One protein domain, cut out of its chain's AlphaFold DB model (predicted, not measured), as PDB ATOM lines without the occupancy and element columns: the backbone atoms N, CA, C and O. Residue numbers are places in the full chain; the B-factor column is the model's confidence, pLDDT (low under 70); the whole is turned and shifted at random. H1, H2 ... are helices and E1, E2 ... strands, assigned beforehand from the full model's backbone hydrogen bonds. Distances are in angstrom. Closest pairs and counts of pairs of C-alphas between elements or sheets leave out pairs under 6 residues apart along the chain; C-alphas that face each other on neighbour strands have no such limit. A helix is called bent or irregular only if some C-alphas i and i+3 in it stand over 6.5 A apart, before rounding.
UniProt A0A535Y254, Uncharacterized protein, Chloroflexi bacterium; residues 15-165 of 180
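This is residues 15 to 165 of the 180 residues of an uncharacterized protein of Chloroflexi bacterium (UniProt A0A535Y254). One long, twisted sheet of nine strands makes a wall, with helices over one face and the other face bare. The long helix H1 crosses over the strands near the E5 edge with the shorter H2 side by side with it, H3 and H4 sit together over the same side near the start of E7, and at the far edge the short strands E3 and E4 turn away from the line of E2. The printed part has 151 residues, with four named helices and nine named strands in the order H1 E1 E2 E3 E4 H2 E5 E6 H3 H4 E7 E8 E9; the sheet runs E4 E3 E2 E1 E9 E8 E7 E6 E5, all antiparallel. The class is mixed, helices and strands, and the whole is compact, with a radius of gyration of the C-alphas of 14.7 A and spans of 42 by 40 by 26 A.

In the sheet, E8, residues 137 to 149, is the antiparallel neighbour of E9, residues 152 to 165, with N 143 and O 159 2.9 A apart, within hydrogen-bond range. E9 bends by 52 degrees at residue 156. E1, residues 34 to 43, is antiparallel to E9 at 158 degrees, with N 40 and O 160 2.8 A apart. E2, residues 46 to 55, follows beside E1, with N 39 and O 50 2.8 A apart. E3, residues 58 to 61, is antiparallel to E2 at 111 degrees, with N 60 and O 53 2.8 A apart, and the edge strand E4, residues 64 to 66, is the antiparallel neighbour of E3, with N 66 and O 59 2.9 A apart, within hydrogen-bond range. On the other side of E8, E7, residues 125 to 134, pairs through N 130 and O 142, 2.7 A; E6, residues 95 to 101, is beside E7, with N 98 and O 129 2.8 A apart; the edge strand E5, residues 88 to 92, is beside E6, with N 90 and O 97 2.9 A apart. E1 E2 E3 E4 and E7 E8 E9 are meanders, each strand the antiparallel neighbour of the one before. From edge to edge the strands' lines turn by 116 degrees. H1, residues 15 to 31, is on the sheet at a height of 8.4 A and runs across the strands, at 74 degrees to E5 on the local plane. It is only just over E8, E6 and E5, with 3 of its C-alphas falling on each; the closest C-alphas of H1 and E5 are those of Ser 17 and Ser 90, 5.4 A. H2, residues 76 to 84, is on the same face at a height of 6.0 A, over none of the strands; H1 and H2 with the sheet make two layers, helices on one face of a sheet. H1 and H2 touch, the closest C-alphas being those of Glu 29 and Pro 76, 6.0 A, at a shallow tilt of 12 degrees, opposite ways. H3, residues 102 to 106, is on that face too, at a height of 5.5 A, and touches H4, residues 110 to 118, where the C-alphas of Ala 106 and Thr 113 are 4.1 A apart. H4 only grazes the sheet, with its residues 115 to 117. H1 is apart from H3 and H4. Every O i to N i+4 pair is within hydrogen-bond range in H2, H3 and H4, and 11 of 13 are in H1.

H1 begins at C-alpha 15 (-17.153, 21.681, 36.790) and is 24.6 A long; it is neither bent nor irregular, but only just: C-alphas 23 and 26 are 6.2 A apart. E1 and E2 measure 27.5 and 27.6 A, E7 30.1 A, E8 36.9 A and E6 20.4 A. E7 begins at C-alpha 125 (-1.475, 32.941, 20.443). E9, the longest strand by residues, measures 37.8 A and ends at C-alpha 165 (-32.293, 42.198, 21.258).

The two C-alphas farthest apart are those of Trp 63 and Gly 151, 43.2 A. The printed part has no cut. No link is long; those from E4 to H2 and from H4 to E7 are short, and the others are tight. The mean pLDDT of the printed part is 91.2, and residue 15 is under 70.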
ATOM      1  N   GLY A  15     -15.831  22.165  37.212       53.91
ATOM      2  CA  GLY A  15     -17.153  21.681  36.790       53.91
ATOM      3  C   GLY A  15     -18.230  22.771  36.782       53.91
ATOM      4  O   GLY A  15     -18.916  22.946  35.785       53.91
ATOM      5  N   SER A  16     -18.298  23.611  37.818       71.75
ATOM      6  CA  SER A  16     -19.371  24.605  37.943       71.75
ATOM      7  C   SER A  16     -19.225  25.792  36.986       71.75
ATOM      8  O   SER A  16     -20.211  26.460  36.693       71.75
ATOM      9  N   SER A  17     -18.014  26.084  36.496       79.44
ATOM     10  CA  SER A  17     -17.804  27.169  35.518       79.44
ATOM     11  C   SER A  17     -18.098  26.727  34.080       79.44
ATOM     12  O   SER A  17     -18.652  27.507  33.305       79.44
ATOM     13  N   ALA A  18     -17.766  25.482  33.727       77.62
ATOM     14  CA  ALA A  18     -18.117  24.896  32.435       77.62
ATOM     15  C   ALA A  18     -19.636  24.673  32.316       77.62
ATOM     16  O   ALA A  18     -20.238  25.118  31.342       77.62
ATOM     17  N   GLU A  19     -20.262  24.105  33.351       80.75
ATOM     18  CA  GLU A  19     -21.720  23.943  33.452       80.75
ATOM     19  C   GLU A  19     -22.452  25.294  33.390       80.75
ATOM     20  O   GLU A  19     -23.477  25.428  32.720       80.75
ATOM     21  N   LEU A  20     -21.902  26.333  34.035       82.69
ATOM     22  CA  LEU A  20     -22.439  27.691  33.937       82.69
ATOM     23  C   LEU A  20     -22.401  28.205  32.495       82.69
ATOM     24  O   LEU A  20     -23.388  28.776  32.033       82.69
ATOM     25  N   LEU A  21     -21.288  28.020  31.776       83.06
ATOM     26  CA  LEU A  21     -21.217  28.414  30.371       83.06
ATOM     27  C   LEU A  21     -22.230  27.631  29.528       83.06
ATOM     28  O   LEU A  21     -22.948  28.249  28.749       83.06
ATOM     29  N   GLU A  22     -22.333  26.312  29.701       85.00
ATOM     30  CA  GLU A  22     -23.317  25.478  28.997       85.00
ATOM     31  C   GLU A  22     -24.749  25.975  29.198       85.00
ATOM     32  O   GLU A  22     -25.471  26.190  28.223       85.00
ATOM     33  N   ALA A  23     -25.139  26.246  30.445       84.69
ATOM     34  CA  ALA A  23     -26.455  26.793  30.759       84.69
ATOM     35  C   ALA A  23     -26.680  28.167  30.101       84.69
ATOM     36  O   ALA A  23     -27.770  28.467  29.611       84.69
ATOM     37  N   ARG A  24     -25.636  29.002  30.044       88.81
ATOM     38  CA  ARG A  24     -25.684  30.339  29.434       88.81
ATOM     39  C   ARG A  24     -25.651  30.310  27.905       88.81
ATOM     40  O   ARG A  24     -26.134  31.263  27.292       88.81
ATOM     41  N   LEU A  25     -25.140  29.255  27.268       90.75
ATOM     42  CA  LEU A  25     -25.088  29.150  25.804       90.75
ATOM     43  C   LEU A  25     -26.481  29.170  25.177       90.75
ATOM     44  O   LEU A  25     -26.663  29.829  24.158       90.75
ATOM     45  N   ALA A  26     -27.475  28.550  25.816       88.81
ATOM     46  CA  ALA A  26     -28.864  28.626  25.360       88.81
ATOM     47  C   ALA A  26     -29.382  30.078  25.340       88.81
ATOM     48  O   ALA A  26     -30.049  30.500  24.397       88.81
ATOM     49  N   THR A  27     -29.022  30.878  26.350       90.25
ATOM     50  CA  THR A  27     -29.337  32.313  26.398       90.25
ATOM     51  C   THR A  27     -28.634  33.092  25.287       90.25
ATOM     52  O   THR A  27     -29.238  33.990  24.701       90.25
ATOM     53  N   VAL A  28     -27.368  32.774  24.999       93.06
ATOM     54  CA  VAL A  28     -26.610  33.403  23.904       93.06
ATOM     55  C   VAL A  28     -27.249  33.065  22.558       93.06
ATOM     56  O   VAL A  28     -27.513  33.964  21.770       93.06
ATOM     57  N   GLU A  29     -27.565  31.797  22.309       92.56
ATOM     58  CA  GLU A  29     -28.218  31.354  21.073       92.56
ATOM     59  C   GLU A  29     -29.554  32.052  20.865       92.56
ATOM     60  O   GLU A  29     -29.755  32.669  19.823       92.56
ATOM     61  N   ALA A  30     -30.422  32.040  21.880       90.44
ATOM     62  CA  ALA A  30     -31.710  32.720  21.831       90.44
ATOM     63  C   ALA A  30     -31.559  34.226  21.562       90.44
ATOM     64  O   ALA A  30     -32.321  34.803  20.787       90.44
ATOM     65  N   ALA A  31     -30.559  34.863  22.177       91.44
ATOM     66  CA  ALA A  31     -30.273  36.274  21.971       91.44
ATOM     67  C   ALA A  31     -29.829  36.592  20.536       91.44
ATOM     68  O   ALA A  31     -30.180  37.643  20.010       91.44
ATOM     69  N   LEU A  32     -29.069  35.696  19.907       92.06
ATOM     70  CA  LEU A  32     -28.487  35.906  18.582       92.06
ATOM     71  C   LEU A  32     -29.386  35.416  17.430       92.06
ATOM     72  O   LEU A  32     -28.975  35.487  16.272       92.06
ATOM     73  N   VAL A  33     -30.614  34.958  17.709       91.88
ATOM     74  CA  VAL A  33     -31.591  34.577  16.667       91.88
ATOM     75  C   VAL A  33     -31.986  35.768  15.784       91.88
ATOM     76  O   VAL A  33     -32.029  35.622  14.566       91.88
ATOM     77  N   ASP A  34     -32.278  36.931  16.370       91.81
ATOM     78  CA  ASP A  34     -32.535  38.191  15.648       91.81
ATOM     79  C   ASP A  34     -32.194  39.365  16.573       91.81
ATOM     80  O   ASP A  34     -32.926  39.694  17.513       91.81
ATOM     81  N   ALA A  35     -31.047  39.984  16.326       93.19
ATOM     82  CA  ALA A  35     -30.526  41.070  17.145       93.19
ATOM     83  C   ALA A  35     -29.741  42.068  16.300       93.19
ATOM     84  O   ALA A  35     -29.326  41.773  15.182       93.19
ATOM     85  N   ASP A  36     -29.508  43.242  16.868       94.62
ATOM     86  CA  ASP A  36     -28.533  44.192  16.349       94.62
ATOM     87  C   ASP A  36     -27.317  44.191  17.282       94.62
ATOM     88  O   ASP A  36     -27.456  44.010  18.498       94.62
ATOM     89  N   ALA A  37     -26.123  44.397  16.734       94.69
ATOM     90  CA  ALA A  37     -24.909  44.556  17.522       94.69
ATOM     91  C   ALA A  37     -24.108  45.771  17.065       94.69
ATOM     92  O   ALA A  37     -23.823  45.930  15.881       94.69
ATOM     93  N   SER A  38     -23.702  46.605  18.020       95.81
ATOM     94  CA  SER A  38     -22.659  47.605  17.790       95.81
ATOM     95  C   SER A  38     -21.310  46.949  18.051       95.81
ATOM     96  O   SER A  38     -21.110  46.373  19.121       95.81
ATOM     97  N   LEU A  39     -20.411  47.007  17.073       94.56
ATOM     98  CA  LEU A  39     -19.073  46.437  17.146       94.56
ATOM     99  C   LEU A  39     -18.040  47.553  17.215       94.56
ATOM    100  O   LEU A  39     -18.091  48.504  16.441       94.56
ATOM    101  N   LEU A  40     -17.086  47.398  18.121       95.38
ATOM    102  CA  LEU A  40     -15.862  48.180  18.163       95.38
ATOM    103  C   LEU A  40     -14.692  47.221  17.967       95.38
ATOM    104  O   LEU A  40     -14.473  46.330  18.792       95.38
ATOM    105  N   ILE A  41     -13.962  47.409  16.879       94.12
ATOM    106  CA  ILE A  41     -12.797  46.624  16.502       94.12
ATOM    107  C   ILE A  41     -11.556  47.477  16.764       94.12
ATOM    108  O   ILE A  41     -11.487  48.626  16.343       94.12
ATOM    109  N   ASP A  42     -10.597  46.921  17.494       93.69
ATOM    110  CA  ASP A  42      -9.295  47.521  17.774       93.69
ATOM    111  C   ASP A  42      -8.196  46.597  17.239       93.69
ATOM    112  O   ASP A  42      -8.101  45.437  17.660       93.69
ATOM    113  N   ILE A  43      -7.409  47.095  16.282       89.94
ATOM    114  CA  ILE A  43      -6.296  46.379  15.645       89.94
ATOM    115  C   ILE A  43      -5.076  47.288  15.648       89.94
ATOM    116  O   ILE A  43      -5.048  48.303  14.954       89.94
ATOM    117  N   GLY A  44      -4.049  46.927  16.416       81.25
ATOM    118  CA  GLY A  44      -2.797  47.688  16.453       81.25
ATOM    119  C   GLY A  44      -2.967  49.169  16.826       81.25
ATOM    120  O   GLY A  44      -2.167  49.988  16.386       81.25
ATOM    121  N   GLY A  45      -4.002  49.524  17.601       80.06
ATOM    122  CA  GLY A  45      -4.318  50.909  17.977       80.06
ATOM    123  C   GLY A  45      -5.243  51.647  17.003       80.06
ATOM    124  O   GLY A  45      -5.599  52.797  17.258       80.06
ATOM    125  N   HIS A  46      -5.661  51.009  15.907       88.31
ATOM    126  CA  HIS A  46      -6.721  51.520  15.044       88.31
ATOM    127  C   HIS A  46      -8.079  51.080  15.565       88.31
ATOM    128  O   HIS A  46      -8.294  49.894  15.794       88.31
ATOM    129  N   HIS A  47      -9.000  52.034  15.690       92.75
ATOM    130  CA  HIS A  47     -10.354  51.787  16.163       92.75
ATOM    131  C   HIS A  47     -11.362  51.958  15.029       92.75
ATOM    132  O   HIS A  47     -11.463  53.032  14.439       92.75
ATOM    133  N   GLU A  48     -12.144  50.916  14.779       94.44
ATOM    134  CA  GLU A  48     -13.256  50.929  13.838       94.44
ATOM    135  C   GLU A  48     -14.552  50.604  14.578       94.44
ATOM    136  O   GLU A  48     -14.654  49.594  15.276       94.44
ATOM    137  N   ALA A  49     -15.550  51.474  14.438       94.19
ATOM    138  CA  ALA A  49     -16.878  51.248  14.978       94.19
ATOM    139  C   ALA A  49     -17.845  50.957  13.831       94.19
ATOM    140  O   ALA A  49     -17.963  51.741  12.893       94.19
ATOM    141  N   THR A  50     -18.569  49.850  13.935       93.56
ATOM    142  CA  THR A  50     -19.588  49.461  12.963       93.56
ATOM    143  C   THR A  50     -20.828  48.926  13.672       93.56
ATOM    144  O   THR A  50     -20.835  48.689  14.881       93.56
ATOM    145  N   SER A  51     -21.925  48.782  12.942       92.81
ATOM    146  CA  SER A  51     -23.133  48.126  13.436       92.81
ATOM    147  C   SER A  51     -23.523  47.031  12.468       92.81
ATOM    148  O   SER A  51     -23.568  47.249  11.262       92.81
ATOM    149  N   VAL A  52     -23.809  45.856  13.012       93.12
ATOM    150  CA  VAL A  52     -24.177  44.680  12.233       93.12
ATOM    151  C   VAL A  52     -25.523  44.150  12.682       93.12
ATOM    152  O   VAL A  52     -25.903  44.262  13.852       93.12
ATOM    153  N   ARG A  53     -26.228  43.522  11.745       93.56
ATOM    154  CA  ARG A  53     -27.406  42.728  12.062       93.56
ATOM    155  C   ARG A  53     -26.998  41.281  12.290       93.56
ATOM    156  O   ARG A  53     -26.140  40.750  11.593       93.56
ATOM    157  N   LEU A  54     -27.636  40.655  13.265       91.88
ATOM    158  CA  LEU A  54     -27.457  39.260  13.619       91.88
ATOM    159  C   LEU A  54     -28.731  38.504  13.269       91.88
ATOM    160  O   LEU A  54     -29.834  38.933  13.620       91.88
ATOM    161  N   TRP A  55     -28.573  37.380  12.584       90.62
ATOM    162  CA  TRP A  55     -29.670  36.505  12.204       90.62
ATOM    163  C   TRP A  55     -29.247  35.051  12.366       90.62
ATOM    164  O   TRP A  55     -28.242  34.624  11.802       90.62
ATOM    165  N   GLN A  56     -30.014  34.297  13.151       88.88
ATOM    166  CA  GLN A  56     -29.791  32.875  13.427       88.88
ATOM    167  C   GLN A  56     -28.345  32.559  13.859       88.88
ATOM    168  O   GLN A  56     -27.757  31.562  13.449       88.88
ATOM    169  N   GLY A  57     -27.752  33.422  14.690       85.94
ATOM    170  CA  GLY A  57     -26.382  33.257  15.182       85.94
ATOM    171  C   GLY A  57     -25.281  33.588  14.171       85.94
ATOM    172  O   GLY A  57     -24.126  33.260  14.428       85.94
ATOM    173  N   SER A  58     -25.621  34.217  13.042       88.00
ATOM    174  CA  SER A  58     -24.676  34.691  12.024       88.00
ATOM    175  C   SER A  58     -24.749  36.207  11.863       88.00
ATOM    176  O   SER A  58     -25.791  36.822  12.105       88.00
ATOM    177  N   VAL A  59     -23.635  36.812  11.455       90.88
ATOM    178  CA  VAL A  59     -23.576  38.232  11.096       90.88
ATOM    179  C   VAL A  59     -24.096  38.381   9.668       90.88
ATOM    180  O   VAL A  59     -23.719  37.604   8.796       90.88
ATOM    181  N   LEU A  60     -24.972  39.355   9.424       90.50
ATOM    182  CA  LEU A  60     -25.408  39.688   8.072       90.50
ATOM    183  C   LEU A  60     -24.418  40.661   7.425       90.50
ATOM    184  O   LEU A  60     -24.194  41.749   7.958       90.50
ATOM    185  N   VAL A  61     -23.895  40.284   6.263       86.62
ATOM    186  CA  VAL A  61     -23.083  41.124   5.375       86.62
ATOM    187  C   VAL A  61     -23.876  41.286   4.084       86.62
ATOM    188  O   VAL A  61     -24.345  40.301   3.530       86.62
ATOM    189  N   ASP A  62     -24.135  42.527   3.667       88.94
ATOM    190  CA  ASP A  62     -24.977  42.828   2.497       88.94
ATOM    191  C   ASP A  62     -26.345  42.110   2.497       88.94
ATOM    192  O   ASP A  62     -26.897  41.763   1.458       88.94
ATOM    193  N   TRP A  63     -26.924  41.947   3.695       85.88
ATOM    194  CA  TRP A  63     -28.188  41.242   3.976       85.88
ATOM    195  C   TRP A  63     -28.156  39.716   3.846       85.88
ATOM    196  O   TRP A  63     -29.186  39.078   4.079       85.88
ATOM    197  N   GLU A  64     -26.994  39.126   3.591       88.12
ATOM    198  CA  GLU A  64     -26.794  37.680   3.545       88.12
ATOM    199  C   GLU A  64     -26.063  37.181   4.804       88.12
ATOM    200  O   GLU A  64     -25.175  37.865   5.317       88.12
ATOM    201  N   PRO A  65     -26.434  36.015   5.365       86.69
ATOM    202  CA  PRO A  65     -25.702  35.431   6.484       86.69
ATOM    203  C   PRO A  65     -24.282  35.034   6.082       86.69
ATOM    204  O   PRO A  65     -24.094  34.190   5.209       86.69
ATOM    205  N   ASP A  66     -23.291  35.571   6.787       87.38
ATOM    206  CA  ASP A  66     -21.892  35.186   6.647       87.38
ATOM    207  C   ASP A  66     -21.430  34.441   7.911       87.38
ATOM    208  O   ASP A  66     -21.385  34.982   9.021       87.38
ATOM    209  N   MET A  67     -21.087  33.160   7.741       78.62
ATOM    210  CA  MET A  67     -20.609  32.282   8.816       78.62
ATOM    211  C   MET A  67     -19.159  32.565   9.242       78.62
ATOM    212  O   MET A  67     -18.708  32.153  10.323       78.62
ATOM    213  N   HIS A  68     -18.407  33.244   8.383       80.62
ATOM    214  CA  HIS A  68     -17.029  33.646   8.615       80.62
ATOM    215  C   HIS A  68     -16.951  35.015   9.282       80.62
ATOM    216  O   HIS A  68     -16.023  35.231  10.068       80.62
ATOM    217  N   ALA A  69     -17.941  35.878   9.047       83.12
ATOM    218  CA  ALA A  69     -18.052  37.175   9.689       83.12
ATOM    219  C   ALA A  69     -18.273  37.072  11.207       83.12
ATOM    220  O   ALA A  69     -18.959  36.194  11.740       83.12
ATOM    221  N   GLY A  70     -17.684  38.034  11.914       83.56
ATOM    222  CA  GLY A  70     -17.764  38.133  13.362       83.56
ATOM    223  C   GLY A  70     -16.805  37.218  14.124       83.56
ATOM    224  O   GLY A  70     -16.076  36.385  13.586       83.56
ATOM    225  N   GLY A  71     -16.806  37.428  15.434       88.44
ATOM    226  CA  GLY A  71     -15.925  36.776  16.388       88.44
ATOM    227  C   GLY A  71     -16.443  35.454  16.949       88.44
ATOM    228  O   GLY A  71     -17.550  35.014  16.641       88.44
ATOM    229  N   CYS A  72     -15.660  34.818  17.818       92.31
ATOM    230  CA  CYS A  72     -16.142  33.740  18.685       92.31
ATOM    231  C   CYS A  72     -17.352  34.190  19.511       92.31
ATOM    232  O   CYS A  72     -18.310  33.438  19.655       92.31
ATOM    233  N   LEU A  73     -17.345  35.432  20.004       93.44
ATOM    234  CA  LEU A  73     -18.407  35.940  20.878       93.44
ATOM    235  C   LEU A  73     -19.785  36.031  20.191       93.44
ATOM    236  O   LEU A  73     -20.804  35.937  20.867       93.44
ATOM    237  N   LEU A  74     -19.829  36.201  18.863       92.31
ATOM    238  CA  LEU A  74     -21.074  36.301  18.081       92.31
ATOM    239  C   LEU A  74     -21.489  34.972  17.447       92.31
ATOM    240  O   LEU A  74     -22.502  34.920  16.759       92.31
ATOM    241  N   ARG A  75     -20.709  33.907  17.653       92.25
ATOM    242  CA  ARG A  75     -20.896  32.615  16.993       92.25
ATOM    243  C   ARG A  75     -21.036  31.519  18.044       92.25
ATOM    244  O   ARG A  75     -20.028  30.958  18.481       92.25
ATOM    245  N   PRO A  76     -22.274  31.160  18.436       91.19
ATOM    246  CA  PRO A  76     -22.510  30.165  19.481       91.19
ATOM    247  C   PRO A  76     -21.794  28.831  19.256       91.19
ATOM    248  O   PRO A  76     -21.277  28.237  20.202       91.19
ATOM    249  N   PHE A  77     -21.686  28.379  18.003       91.25
ATOM    250  CA  PHE A  77     -20.985  27.135  17.679       91.25
ATOM    251  C   PHE A  77     -19.483  27.190  18.016       91.25
ATOM    252  O   PHE A  77     -18.912  26.176  18.413       91.25
ATOM    253  N   LEU A  78     -18.838  28.360  17.907       94.12
ATOM    254  CA  LEU A  78     -17.439  28.528  18.309       94.12
ATOM    255  C   LEU A  78     -17.284  28.557  19.827       94.12
ATOM    256  O   LEU A  78     -16.321  27.995  20.340       94.12
ATOM    257  N   LEU A  79     -18.249  29.128  20.551       94.19
ATOM    258  CA  LEU A  79     -18.279  29.052  22.014       94.19
ATOM    259  C   LEU A  79     -18.453  27.600  22.497       94.19
ATOM    260  O   LEU A  79     -17.746  27.168  23.406       94.19
ATOM    261  N   ARG A  80     -19.314  26.811  21.835       93.62
ATOM    262  CA  ARG A  80     -19.426  25.358  22.070       93.62
ATOM    263  C   ARG A  80     -18.118  24.625  21.762       93.62
ATOM    264  O   ARG A  80     -17.707  23.765  22.534       93.62
ATOM    265  N   ARG A  81     -17.437  24.971  20.664       95.06
ATOM    266  CA  ARG A  81     -16.122  24.392  20.331       95.06
ATOM    267  C   ARG A  81     -15.056  24.731  21.368       95.06
ATOM    268  O   ARG A  81     -14.290  23.847  21.724       95.06
ATOM    269  N   LEU A  82     -15.016  25.962  21.882       95.00
ATOM    270  CA  LEU A  82     -14.092  26.352  22.956       95.00
ATOM    271  C   LEU A  82     -14.256  25.463  24.191       95.00
ATOM    272  O   LEU A  82     -13.268  24.986  24.747       95.00
ATOM    273  N   LEU A  83     -15.503  25.208  24.583       91.69
ATOM    274  CA  LEU A  83     -15.832  24.304  25.678       91.69
ATOM    275  C   LEU A  83     -15.391  22.860  25.379       91.69
ATOM    276  O   LEU A  83     -14.694  22.253  26.190       91.69
ATOM    277  N   ALA A  84     -15.737  22.337  24.199       93.12
ATOM    278  CA  ALA A  84     -15.384  20.976  23.784       93.12
ATOM    279  C   ALA A  84     -13.865  20.749  23.684       93.12
ATOM    280  O   ALA A  84     -13.380  19.649  23.925       93.12
ATOM    281  N   LEU A  85     -13.107  21.794  23.352       94.19
ATOM    282  CA  LEU A  85     -11.644  21.779  23.295       94.19
ATOM    283  C   LEU A  85     -10.987  22.111  24.648       94.19
ATOM    284  O   LEU A  85      -9.781  22.361  24.700       94.19
ATOM    285  N   HIS A  86     -11.761  22.107  25.735       90.56
ATOM    286  CA  HIS A  86     -11.300  22.329  27.106       90.56
ATOM    287  C   HIS A  86     -10.582  23.674  27.314       90.56
ATOM    288  O   HIS A  86      -9.533  23.745  27.964       90.56
ATOM    289  N   ALA A  87     -11.140  24.761  26.771       93.31
ATOM    290  CA  ALA A  87     -10.734  26.107  27.162       93.31
ATOM    291  C   ALA A  87     -10.913  26.316  28.680       93.31
ATOM    292  O   ALA A  87     -11.773  25.709  29.318       93.31
ATOM    293  N   GLN A  88     -10.101  27.191  29.270       94.44
ATOM    294  CA  GLN A  88     -10.230  27.558  30.678       94.44
ATOM    295  C   GLN A  88     -11.424  28.493  30.844       94.44
ATOM    296  O   GLN A  88     -11.503  29.509  30.156       94.44
ATOM    297  N   ILE A  89     -12.340  28.167  31.751       93.06
ATOM    298  CA  ILE A  89     -13.578  28.925  31.954       93.06
ATOM    299  C   ILE A  89     -13.670  29.345  33.416       93.06
ATOM    300  O   ILE A  89     -13.440  28.542  34.319       93.06
ATOM    301  N   SER A  90     -14.035  30.600  33.646       93.19
ATOM    302  CA  SER A  90     -14.230  31.167  34.979       93.19
ATOM    303  C   SER A  90     -15.421  32.116  34.986       93.19
ATOM    304  O   SER A  90     -15.600  32.887  34.039       93.19
ATOM    305  N   ALA A  91     -16.201  32.114  36.065       90.81
ATOM    306  CA  ALA A  91     -17.190  33.163  36.286       90.81
ATOM    307  C   ALA A  91     -16.509  34.506  36.590       90.81
ATOM    308  O   ALA A  91     -15.463  34.564  37.238       90.81
ATOM    309  N   ILE A  92     -17.132  35.585  36.131       90.25
ATOM    310  CA  ILE A  92     -16.784  36.973  36.451       90.25
ATOM    311  C   ILE A  92     -18.050  37.692  36.929       90.25
ATOM    312  O   ILE A  92     -19.150  37.177  36.744       90.25
ATOM    313  N   GLN A  93     -17.901  38.876  37.527       86.38
ATOM    314  CA  GLN A  93     -18.997  39.612  38.177       86.38
ATOM    315  C   GLN A  93     -20.292  39.659  37.344       86.38
ATOM    316  O   GLN A  93     -21.349  39.302  37.853       86.38
ATOM    317  N   ASP A  94     -20.188  40.014  36.059       87.12
ATOM    318  CA  ASP A  94     -21.340  40.170  35.160       87.12
ATOM    319  C   ASP A  94     -21.352  39.142  34.013       87.12
ATOM    320  O   ASP A  94     -21.880  39.412  32.928       87.12
ATOM    321  N   GLY A  95     -20.741  37.963  34.198       92.19
ATOM    322  CA  GLY A  95     -20.784  36.923  33.173       92.19
ATOM    323  C   GLY A  95     -19.711  35.845  33.253       92.19
ATOM    324  O   GLY A  95     -19.428  35.299  34.317       92.19
ATOM    325  N   VAL A  96     -19.143  35.495  32.098       93.75
ATOM    326  CA  VAL A  96     -18.216  34.364  31.949       93.75
ATOM    327  C   VAL A  96     -16.984  34.799  31.171       93.75
ATOM    328  O   VAL A  96     -17.103  35.435  30.129       93.75
ATOM    329  N   ARG A  97     -15.805  34.412  31.654       95.75
ATOM    330  CA  ARG A  97     -14.536  34.542  30.938       95.75
ATOM    331  C   ARG A  97     -14.069  33.179  30.453       95.75
ATOM    332  O   ARG A  97     -14.076  32.213  31.213       95.75
ATOM    333  N   ILE A  98     -13.615  33.136  29.206       96.38
ATOM    334  CA  ILE A  98     -13.038  31.968  28.546       96.38
ATOM    335  C   ILE A  98     -11.627  32.333  28.086       96.38
ATOM    336  O   ILE A  98     -11.437  33.339  27.406       96.38
ATOM    337  N   ILE A  99     -10.637  31.516  28.432       96.50
ATOM    338  CA  ILE A  99      -9.248  31.662  27.997       96.50
ATOM    339  C   ILE A  99      -8.843  30.401  27.238       96.50
ATOM    340  O   ILE A  99      -8.895  29.289  27.763       96.50
ATOM    341  N   ALA A 100      -8.411  30.575  25.993       96.38
ATOM    342  CA  ALA A 100      -7.992  29.493  25.116       96.38
ATOM    343  C   ALA A 100      -6.551  29.711  24.627       96.38
ATOM    344  O   ALA A 100      -6.278  30.708  23.953       96.38
ATOM    345  N   PRO A 101      -5.612  28.793  24.922       95.69
ATOM    346  CA  PRO A 101      -4.271  28.845  24.345       95.69
ATOM    347  C   PRO A 101      -4.313  28.534  22.844       95.69
ATOM    348  O   PRO A 101      -5.256  27.907  22.361       95.69
ATOM    349  N   GLY A 102      -3.262  28.887  22.106       94.94
ATOM    350  CA  GLY A 102      -3.245  28.803  20.643       94.94
ATOM    351  C   GLY A 102      -3.545  27.417  20.068       94.94
ATOM    352  O   GLY A 102      -4.141  27.328  19.005       94.94
ATOM    353  N   ARG A 103      -3.237  26.330  20.791       96.38
ATOM    354  CA  ARG A 103      -3.615  24.959  20.384       96.38
ATOM    355  C   ARG A 103      -5.132  24.753  20.331       96.38
ATOM    356  O   ARG A 103      -5.625  24.044  19.467       96.38
ATOM    357  N   VAL A 104      -5.855  25.377  21.260       96.75
ATOM    358  CA  VAL A 104      -7.320  25.353  21.312       96.75
ATOM    359  C   VAL A 104      -7.865  26.277  20.232       96.75
ATOM    360  O   VAL A 104      -8.769  25.884  19.504       96.75
ATOM    361  N   VAL A 105      -7.265  27.463  20.068       96.06
ATOM    362  CA  VAL A 105      -7.636  28.421  19.013       96.06
ATOM    363  C   VAL A 105      -7.532  27.786  17.626       96.06
ATOM    364  O   VAL A 105      -8.488  27.852  16.861       96.06
ATOM    365  N   ALA A 106      -6.430  27.098  17.324       95.88
ATOM    366  CA  ALA A 106      -6.233  26.410  16.049       95.88
ATOM    367  C   ALA A 106      -7.297  25.332  15.767       95.88
ATOM    368  O   ALA A 106      -7.552  25.027  14.607       95.88
ATOM    369  N   GLY A 107      -7.944  24.782  16.801       94.94
ATOM    370  CA  GLY A 107      -9.037  23.815  16.669       94.94
ATOM    371  C   GLY A 107     -10.424  24.436  16.445       94.94
ATOM    372  O   GLY A 107     -11.388  23.702  16.227       94.94
ATOM    373  N   LEU A 108     -10.566  25.767  16.500       94.56
ATOM    374  CA  LEU A 108     -11.872  26.433  16.409       94.56
ATOM    375  C   LEU A 108     -12.452  26.444  15.000       94.56
ATOM    376  O   LEU A 108     -13.651  26.226  14.832       94.56
ATOM    377  N   SER A 109     -11.632  26.712  13.987       93.50
ATOM    378  CA  SER A 109     -11.979  26.621  12.565       93.50
ATOM    379  C   SER A 109     -10.710  26.695  11.715       93.50
ATOM    380  O   SER A 109      -9.677  27.133  12.215       93.50
ATOM    381  N   ALA A 110     -10.806  26.355  10.425       93.25
ATOM    382  CA  ALA A 110      -9.682  26.469   9.489       93.25
ATOM    383  C   ALA A 110      -9.084  27.889   9.457       93.25
ATOM    384  O   ALA A 110      -7.873  28.050   9.532       93.25
ATOM    385  N   ALA A 111      -9.927  28.929   9.483       91.81
ATOM    386  CA  ALA A 111      -9.460  30.316   9.532       91.81
ATOM    387  C   ALA A 111      -8.635  30.635  10.796       91.81
ATOM    388  O   ALA A 111      -7.701  31.431  10.742       91.81
ATOM    389  N   HIS A 112      -8.951  30.011  11.937       94.38
ATOM    390  CA  HIS A 112      -8.140  30.166  13.147       94.38
ATOM    391  C   HIS A 112      -6.842  29.361  13.076       94.38
ATOM    392  O   HIS A 112      -5.837  29.812  13.619       94.38
ATOM    393  N   THR A 113      -6.845  28.199  12.414       94.75
ATOM    394  CA  THR A 113      -5.618  27.452  12.110       94.75
ATOM    395  C   THR A 113      -4.667  28.322  11.284       94.75
ATOM    396  O   THR A 113      -3.555  28.594  11.733       94.75
ATOM    397  N   ASP A 114      -5.149  28.880  10.170       94.00
ATOM    398  CA  ASP A 114      -4.365  29.756   9.292       94.00
ATOM    399  C   ASP A 114      -3.836  30.995  10.030       94.00
ATOM    400  O   ASP A 114      -2.686  31.399   9.846       94.00
ATOM    401  N   LEU A 115      -4.665  31.607  10.884       91.25
ATOM    402  CA  LEU A 115      -4.264  32.738  11.723       91.25
ATOM    403  C   LEU A 115      -3.109  32.356  12.656       91.25
ATOM    404  O   LEU A 115      -2.124  33.088  12.756       91.25
ATOM    405  N   VAL A 116      -3.226  31.222  13.347       94.19
ATOM    406  CA  VAL A 116      -2.198  30.739  14.271       94.19
ATOM    407  C   VAL A 116      -0.892  30.457  13.531       94.19
ATOM    408  O   VAL A 116       0.166  30.864  14.011       94.19
ATOM    409  N   ASP A 117      -0.955  29.832  12.357       94.50
ATOM    410  CA  ASP A 117       0.226  29.518  11.551       94.50
ATOM    411  C   ASP A 117       0.936  30.790  11.072       94.50
ATOM    412  O   ASP A 117       2.145  30.946  11.269       94.50
ATOM    413  N   ARG A 118       0.180  31.764  10.546       91.94
ATOM    414  CA  ARG A 118       0.720  33.059  10.092       91.94
ATOM    415  C   ARG A 118       1.375  33.866  11.211       91.94
ATOM    416  O   ARG A 118       2.313  34.614  10.953       91.94
ATOM    417  N   LEU A 119       0.908  33.715  12.449       89.88
ATOM    418  CA  LEU A 119       1.432  34.439  13.610       89.88
ATOM    419  C   LEU A 119       2.556  33.685  14.349       89.88
ATOM    420  O   LEU A 119       2.952  34.059  15.455       89.88
ATOM    421  N   GLY A 120       3.122  32.646  13.729       88.50
ATOM    422  CA  GLY A 120       4.272  31.909  14.256       88.50
ATOM    423  C   GLY A 120       3.907  30.807  15.254       88.50
ATOM    424  O   GLY A 120       4.733  30.439  16.092       88.50
ATOM    425  N   GLY A 121       2.684  30.284  15.164       92.06
ATOM    426  CA  GLY A 121       2.264  29.029  15.775       92.06
ATOM    427  C   GLY A 121       1.590  29.137  17.145       92.06
ATOM    428  O   GLY A 121       1.557  30.171  17.815       92.06
ATOM    429  N   VAL A 122       1.070  27.992  17.599       93.75
ATOM    430  CA  VAL A 122       0.190  27.842  18.777       93.75
ATOM    431  C   VAL A 122       0.757  28.378  20.095       93.75
ATOM    432  O   VAL A 122      -0.001  28.647  21.023       93.75
ATOM    433  N   ARG A 123       2.083  28.515  20.216       93.00
ATOM    434  CA  ARG A 123       2.742  29.016  21.436       93.00
ATOM    435  C   ARG A 123       2.625  30.528  21.592       93.00
ATOM    436  O   ARG A 123       2.792  31.030  22.698       93.00
ATOM    437  N   ARG A 124       2.367  31.240  20.495       93.44
ATOM    438  CA  ARG A 124       2.344  32.703  20.466       93.44
ATOM    439  C   ARG A 124       0.943  33.269  20.571       93.44
ATOM    440  O   ARG A 124       0.818  34.466  20.746       93.44
ATOM    441  N   ILE A 125      -0.099  32.451  20.485       95.31
ATOM    442  CA  ILE A 125      -1.475  32.941  20.443       95.31
ATOM    443  C   ILE A 125      -2.235  32.539  21.696       95.31
ATOM    444  O   ILE A 125      -2.127  31.413  22.180       95.31
ATOM    445  N   GLN A 126      -3.041  33.467  22.193       95.75
ATOM    446  CA  GLN A 126      -4.066  33.205  23.187       95.75
ATOM    447  C   GLN A 126      -5.321  33.995  22.830       95.75
ATOM    448  O   GLN A 126      -5.242  35.172  22.499       95.75
ATOM    449  N   LEU A 127      -6.478  33.360  22.943       96.94
ATOM    450  CA  LEU A 127      -7.775  34.011  22.858       96.94
ATOM    451  C   LEU A 127      -8.341  34.192  24.268       96.94
ATOM    452  O   LEU A 127      -8.320  33.265  25.077       96.94
ATOM    453  N   GLU A 128      -8.865  35.376  24.552       97.50
ATOM    454  CA  GLU A 128      -9.697  35.661  25.721       97.50
ATOM    455  C   GLU A 128     -11.074  36.112  25.237       97.50
ATOM    456  O   GLU A 128     -11.157  37.008  24.402       97.50
ATOM    457  N   VAL A 129     -12.141  35.501  25.747       97.69
ATOM    458  CA  VAL A 129     -13.529  35.885  25.466       97.69
ATOM    459  C   VAL A 129     -14.241  36.153  26.785       97.69
ATOM    460  O   VAL A 129     -14.449  35.245  27.583       97.69
ATOM    461  N   ASP A 130     -14.639  37.400  26.993       96.62
ATOM    462  CA  ASP A 130     -15.500  37.842  28.080       96.62
ATOM    463  C   ASP A 130     -16.932  37.951  27.541       96.62
ATOM    464  O   ASP A 130     -17.221  38.790  26.689       96.62
ATOM    465  N   LEU A 131     -17.843  37.119  28.035       96.94
ATOM    466  CA  LEU A 131     -19.275  37.187  27.756       96.94
ATOM    467  C   LEU A 131     -19.969  37.952  28.885       96.94
ATOM    468  O   LEU A 131     -19.781  37.622  30.055       96.94
ATOM    469  N   ARG A 132     -20.796  38.942  28.539       96.00
ATOM    470  CA  ARG A 132     -21.509  39.802  29.493       96.00
ATOM    471  C   ARG A 132     -23.006  39.520  29.481       96.00
ATOM    472  O   ARG A 132     -23.632  39.452  28.420       96.00
ATOM    473  N   PHE A 133     -23.595  39.450  30.668       93.12
ATOM    474  CA  PHE A 133     -25.014  39.197  30.879       93.12
ATOM    475  C   PHE A 133     -25.622  40.247  31.816       93.12
ATOM    476  O   PHE A 133     -24.955  40.785  32.691       93.12
ATOM    477  N   ALA A 134     -26.905  40.550  31.628       90.12
ATOM    478  CA  ALA A 134     -27.703  41.342  32.561       90.12
ATOM    479  C   ALA A 134     -28.881  40.483  33.027       90.12
ATOM    480  O   ALA A 134     -29.897  40.386  32.327       90.12
ATOM    481  N   GLY A 135     -28.710  39.809  34.167       86.75
ATOM    482  CA  GLY A 135     -29.559  38.680  34.552       86.75
ATOM    483  C   GLY A 135     -29.502  37.587  33.482       86.75
ATOM    484  O   GLY A 135     -28.429  37.223  33.012       86.75
ATOM    485  N   GLU A 136     -30.666  37.146  33.013       86.12
ATOM    486  CA  GLU A 136     -30.807  36.096  31.993       86.12
ATOM    487  C   GLU A 136     -30.689  36.606  30.545       86.12
ATOM    488  O   GLU A 136     -31.193  35.980  29.617       86.12
ATOM    489  N   LYS A 137     -30.087  37.778  30.312       91.12
ATOM    490  CA  LYS A 137     -29.989  38.380  28.971       91.12
ATOM    491  C   LYS A 137     -28.542  38.566  28.561       91.12
ATOM    492  O   LYS A 137     -27.814  39.298  29.227       91.12
ATOM    493  N   TYR A 138     -28.160  37.990  27.426       94.50
ATOM    494  CA  TYR A 138     -26.859  38.239  26.812       94.50
ATOM    495  C   TYR A 138     -26.752  39.691  26.311       94.50
ATOM    496  O   TYR A 138     -27.693  40.226  25.719       94.50
ATOM    497  N   ARG A 139     -25.617  40.348  26.583       95.69
ATOM    498  CA  ARG A 139     -25.353  41.770  26.278       95.69
ATOM    499  C   ARG A 139     -24.132  41.982  25.387       95.69
ATOM    500  O   ARG A 139     -23.636  43.109  25.294       95.69
ATOM    501  N   GLY A 140     -23.651  40.922  24.747       96.00
ATOM    502  CA  GLY A 140     -22.389  40.944  24.025       96.00
ATOM    503  C   GLY A 140     -21.218  40.709  24.970       96.00
ATOM    504  O   GLY A 140     -21.304  39.909  25.903       96.00
ATOM    505  N   GLY A 141     -20.120  41.411  24.742       97.06
ATOM    506  CA  GLY A 141     -18.893  41.182  25.480       97.06
ATOM    507  C   GLY A 141     -17.676  41.601  24.684       97.06
ATOM    508  O   GLY A 141     -17.751  42.490  23.837       97.06
ATOM    509  N   ARG A 142     -16.550  40.959  24.959       97.06
ATOM    510  CA  ARG A 142     -15.277  41.261  24.323       97.06
ATOM    511  C   ARG A 142     -14.549  39.976  24.000       97.06
ATOM    512  O   ARG A 142     -14.410  39.124  24.863       97.06
ATOM    513  N   GLU A 143     -14.004  39.883  22.802       96.56
ATOM    514  CA  GLU A 143     -12.945  38.930  22.508       96.56
ATOM    515  C   GLU A 143     -11.644  39.666  22.237       96.56
ATOM    516  O   GLU A 143     -11.625  40.787  21.727       96.56
ATOM    517  N   THR A 144     -10.531  39.072  22.636       96.25
ATOM    518  CA  THR A 144      -9.207  39.615  22.372       96.25
ATOM    519  C   THR A 144      -8.250  38.486  22.038       96.25
ATOM    520  O   THR A 144      -8.059  37.561  22.828       96.25
ATOM    521  N   TYR A 145      -7.627  38.593  20.870       94.88
ATOM    522  CA  TYR A 145      -6.483  37.787  20.484       94.88
ATOM    523  C   TYR A 145      -5.230  38.465  21.005       94.88
ATOM    524  O   TYR A 145      -4.975  39.639  20.733       94.88
ATOM    525  N   PHE A 146      -4.447  37.715  21.758       95.00
ATOM    526  CA  PHE A 146      -3.163  38.138  22.269       95.00
ATOM    527  C   PHE A 146      -2.043  37.405  21.552       95.00
ATOM    528  O   PHE A 146      -2.110  36.190  21.358       95.00
ATOM    529  N   LEU A 147      -0.998  38.160  21.240       93.62
ATOM    530  CA  LEU A 147       0.284  37.661  20.792       93.62
ATOM    531  C   LEU A 147       1.258  37.642  21.980       93.62
ATOM    532  O   LEU A 147       1.481  38.659  22.637       93.62
ATOM    533  N   ALA A 148       1.825  36.480  22.280       90.62
ATOM    534  CA  ALA A 148       2.901  36.316  23.239       90.62
ATOM    535  C   ALA A 148       4.248  36.507  22.528       90.62
ATOM    536  O   ALA A 148       4.632  35.718  21.659       90.62
ATOM    537  N   GLU A 149       4.971  37.553  22.913       85.50
ATOM    538  CA  GLU A 149       6.281  37.920  22.375       85.50
ATOM    539  C   GLU A 149       7.201  38.381  23.498       85.50
ATOM    540  O   GLU A 149       6.806  39.197  24.327       85.50
ATOM    541  N   HIS A 150       8.442  37.887  23.517       84.81
ATOM    542  CA  HIS A 150       9.476  38.340  24.460       84.81
ATOM    543  C   HIS A 150       9.020  38.320  25.937       84.81
ATOM    544  O   HIS A 150       9.311  39.232  26.707       84.81
ATOM    545  N   GLY A 151       8.241  37.302  26.327       80.31
ATOM    546  CA  GLY A 151       7.682  37.174  27.681       80.31
ATOM    547  C   GLY A 151       6.536  38.144  28.004       80.31
ATOM    548  O   GLY A 151       6.049  38.159  29.131       80.31
ATOM    549  N   ARG A 152       6.082  38.941  27.033       86.75
ATOM    550  CA  ARG A 152       4.949  39.864  27.149       86.75
ATOM    551  C   ARG A 152       3.750  39.344  26.369       86.75
ATOM    552  O   ARG A 152       3.894  38.620  25.389       86.75
ATOM    553  N   ARG A 153       2.559  39.752  26.803       89.94
ATOM    554  CA  ARG A 153       1.286  39.465  26.138       89.94
ATOM    555  C   ARG A 153       0.740  40.763  25.547       89.94
ATOM    556  O   ARG A 153       0.344  41.652  26.296       89.94
ATOM    557  N   LEU A 154       0.734  40.872  24.224       91.94
ATOM    558  CA  LEU A 154       0.322  42.064  23.482       91.94
ATOM    559  C   LEU A 154      -1.043  41.822  22.820       91.94
ATOM    560  O   LEU A 154      -1.220  40.777  22.196       91.94
ATOM    561  N   PRO A 155      -2.034  42.720  22.957       92.88
ATOM    562  CA  PRO A 155      -3.299  42.585  22.236       92.88
ATOM    563  C   PRO A 155      -3.075  42.834  20.737       92.88
ATOM    564  O   PRO A 155      -2.530  43.866  20.361       92.88
ATOM    565  N   LEU A 156      -3.494  41.890  19.894       91.31
ATOM    566  CA  LEU A 156      -3.393  41.986  18.434       91.31
ATOM    567  C   LEU A 156      -4.692  42.511  17.817       91.31
ATOM    568  O   LEU A 156      -4.683  43.453  17.032       91.31
ATOM    569  N   LEU A 157      -5.797  41.868  18.185       92.06
ATOM    570  CA  LEU A 157      -7.143  42.176  17.728       92.06
ATOM    571  C   LEU A 157      -8.061  42.103  18.935       92.06
ATOM    572  O   LEU A 157      -8.067  41.100  19.654       92.06
ATOM    573  N   ARG A 158      -8.869  43.133  19.135       95.25
ATOM    574  CA  ARG A 158      -9.956  43.137  20.106       95.25
ATOM    575  C   ARG A 158     -11.248  43.485  19.393       95.25
ATOM    576  O   ARG A 158     -11.330  44.515  18.740       95.25
ATOM    577  N   VAL A 159     -12.271  42.666  19.591       95.25
ATOM    578  CA  VAL A 159     -13.632  42.974  19.155       95.25
ATOM    579  C   VAL A 159     -14.497  43.094  20.394       95.25
ATOM    580  O   VAL A 159     -14.590  42.166  21.196       95.25
ATOM    581  N   THR A 160     -15.117  44.252  20.571       96.50
ATOM    582  CA  THR A 160     -16.132  44.486  21.598       96.50
ATOM    583  C   THR A 160     -17.480  44.554  20.912       96.50
ATOM    584  O   THR A 160     -17.627  45.274  19.931       96.50
ATOM    585  N   ALA A 161     -18.460  43.818  21.421       96.50
ATOM    586  CA  ALA A 161     -19.813  43.842  20.898       96.50
ATOM    587  C   ALA A 161     -20.810  44.233  21.980       96.50
ATOM    588  O   ALA A 161     -20.785  43.705  23.094       96.50
ATOM    589  N   GLU A 162     -21.748  45.098  21.616       96.94
ATOM    590  CA  GLU A 162     -22.931  45.396  22.408       96.94
ATOM    591  C   GLU A 162     -24.172  44.868  21.704       96.94
ATOM    592  O   GLU A 162     -24.614  45.429  20.703       96.94
ATOM    593  N   VAL A 163     -24.743  43.792  22.241       95.69
ATOM    594  CA  VAL A 163     -25.903  43.127  21.637       95.69
ATOM    595  C   VAL A 163     -27.202  43.730  22.165       95.69
ATOM    596  O   VAL A 163     -27.441  43.812  23.377       95.69
ATOM    597  N   ARG A 164     -28.073  44.121  21.235       93.31
ATOM    598  CA  ARG A 164     -29.407  44.666  21.487       93.31
ATOM    599  C   ARG A 164     -30.441  43.747  20.851       93.31
ATOM    600  O   ARG A 164     -30.570  43.672  19.634       93.31
ATOM    601  N   LEU A 165     -31.196  43.054  21.701       86.31
ATOM    602  CA  LEU A 165     -32.293  42.198  21.258       86.31
ATOM    603  C   LEU A 165     -33.361  43.034  20.567       86.31
ATOM    604  O   LEU A 165     -33.839  44.029  21.129       86.31
TER     605      LEU A 165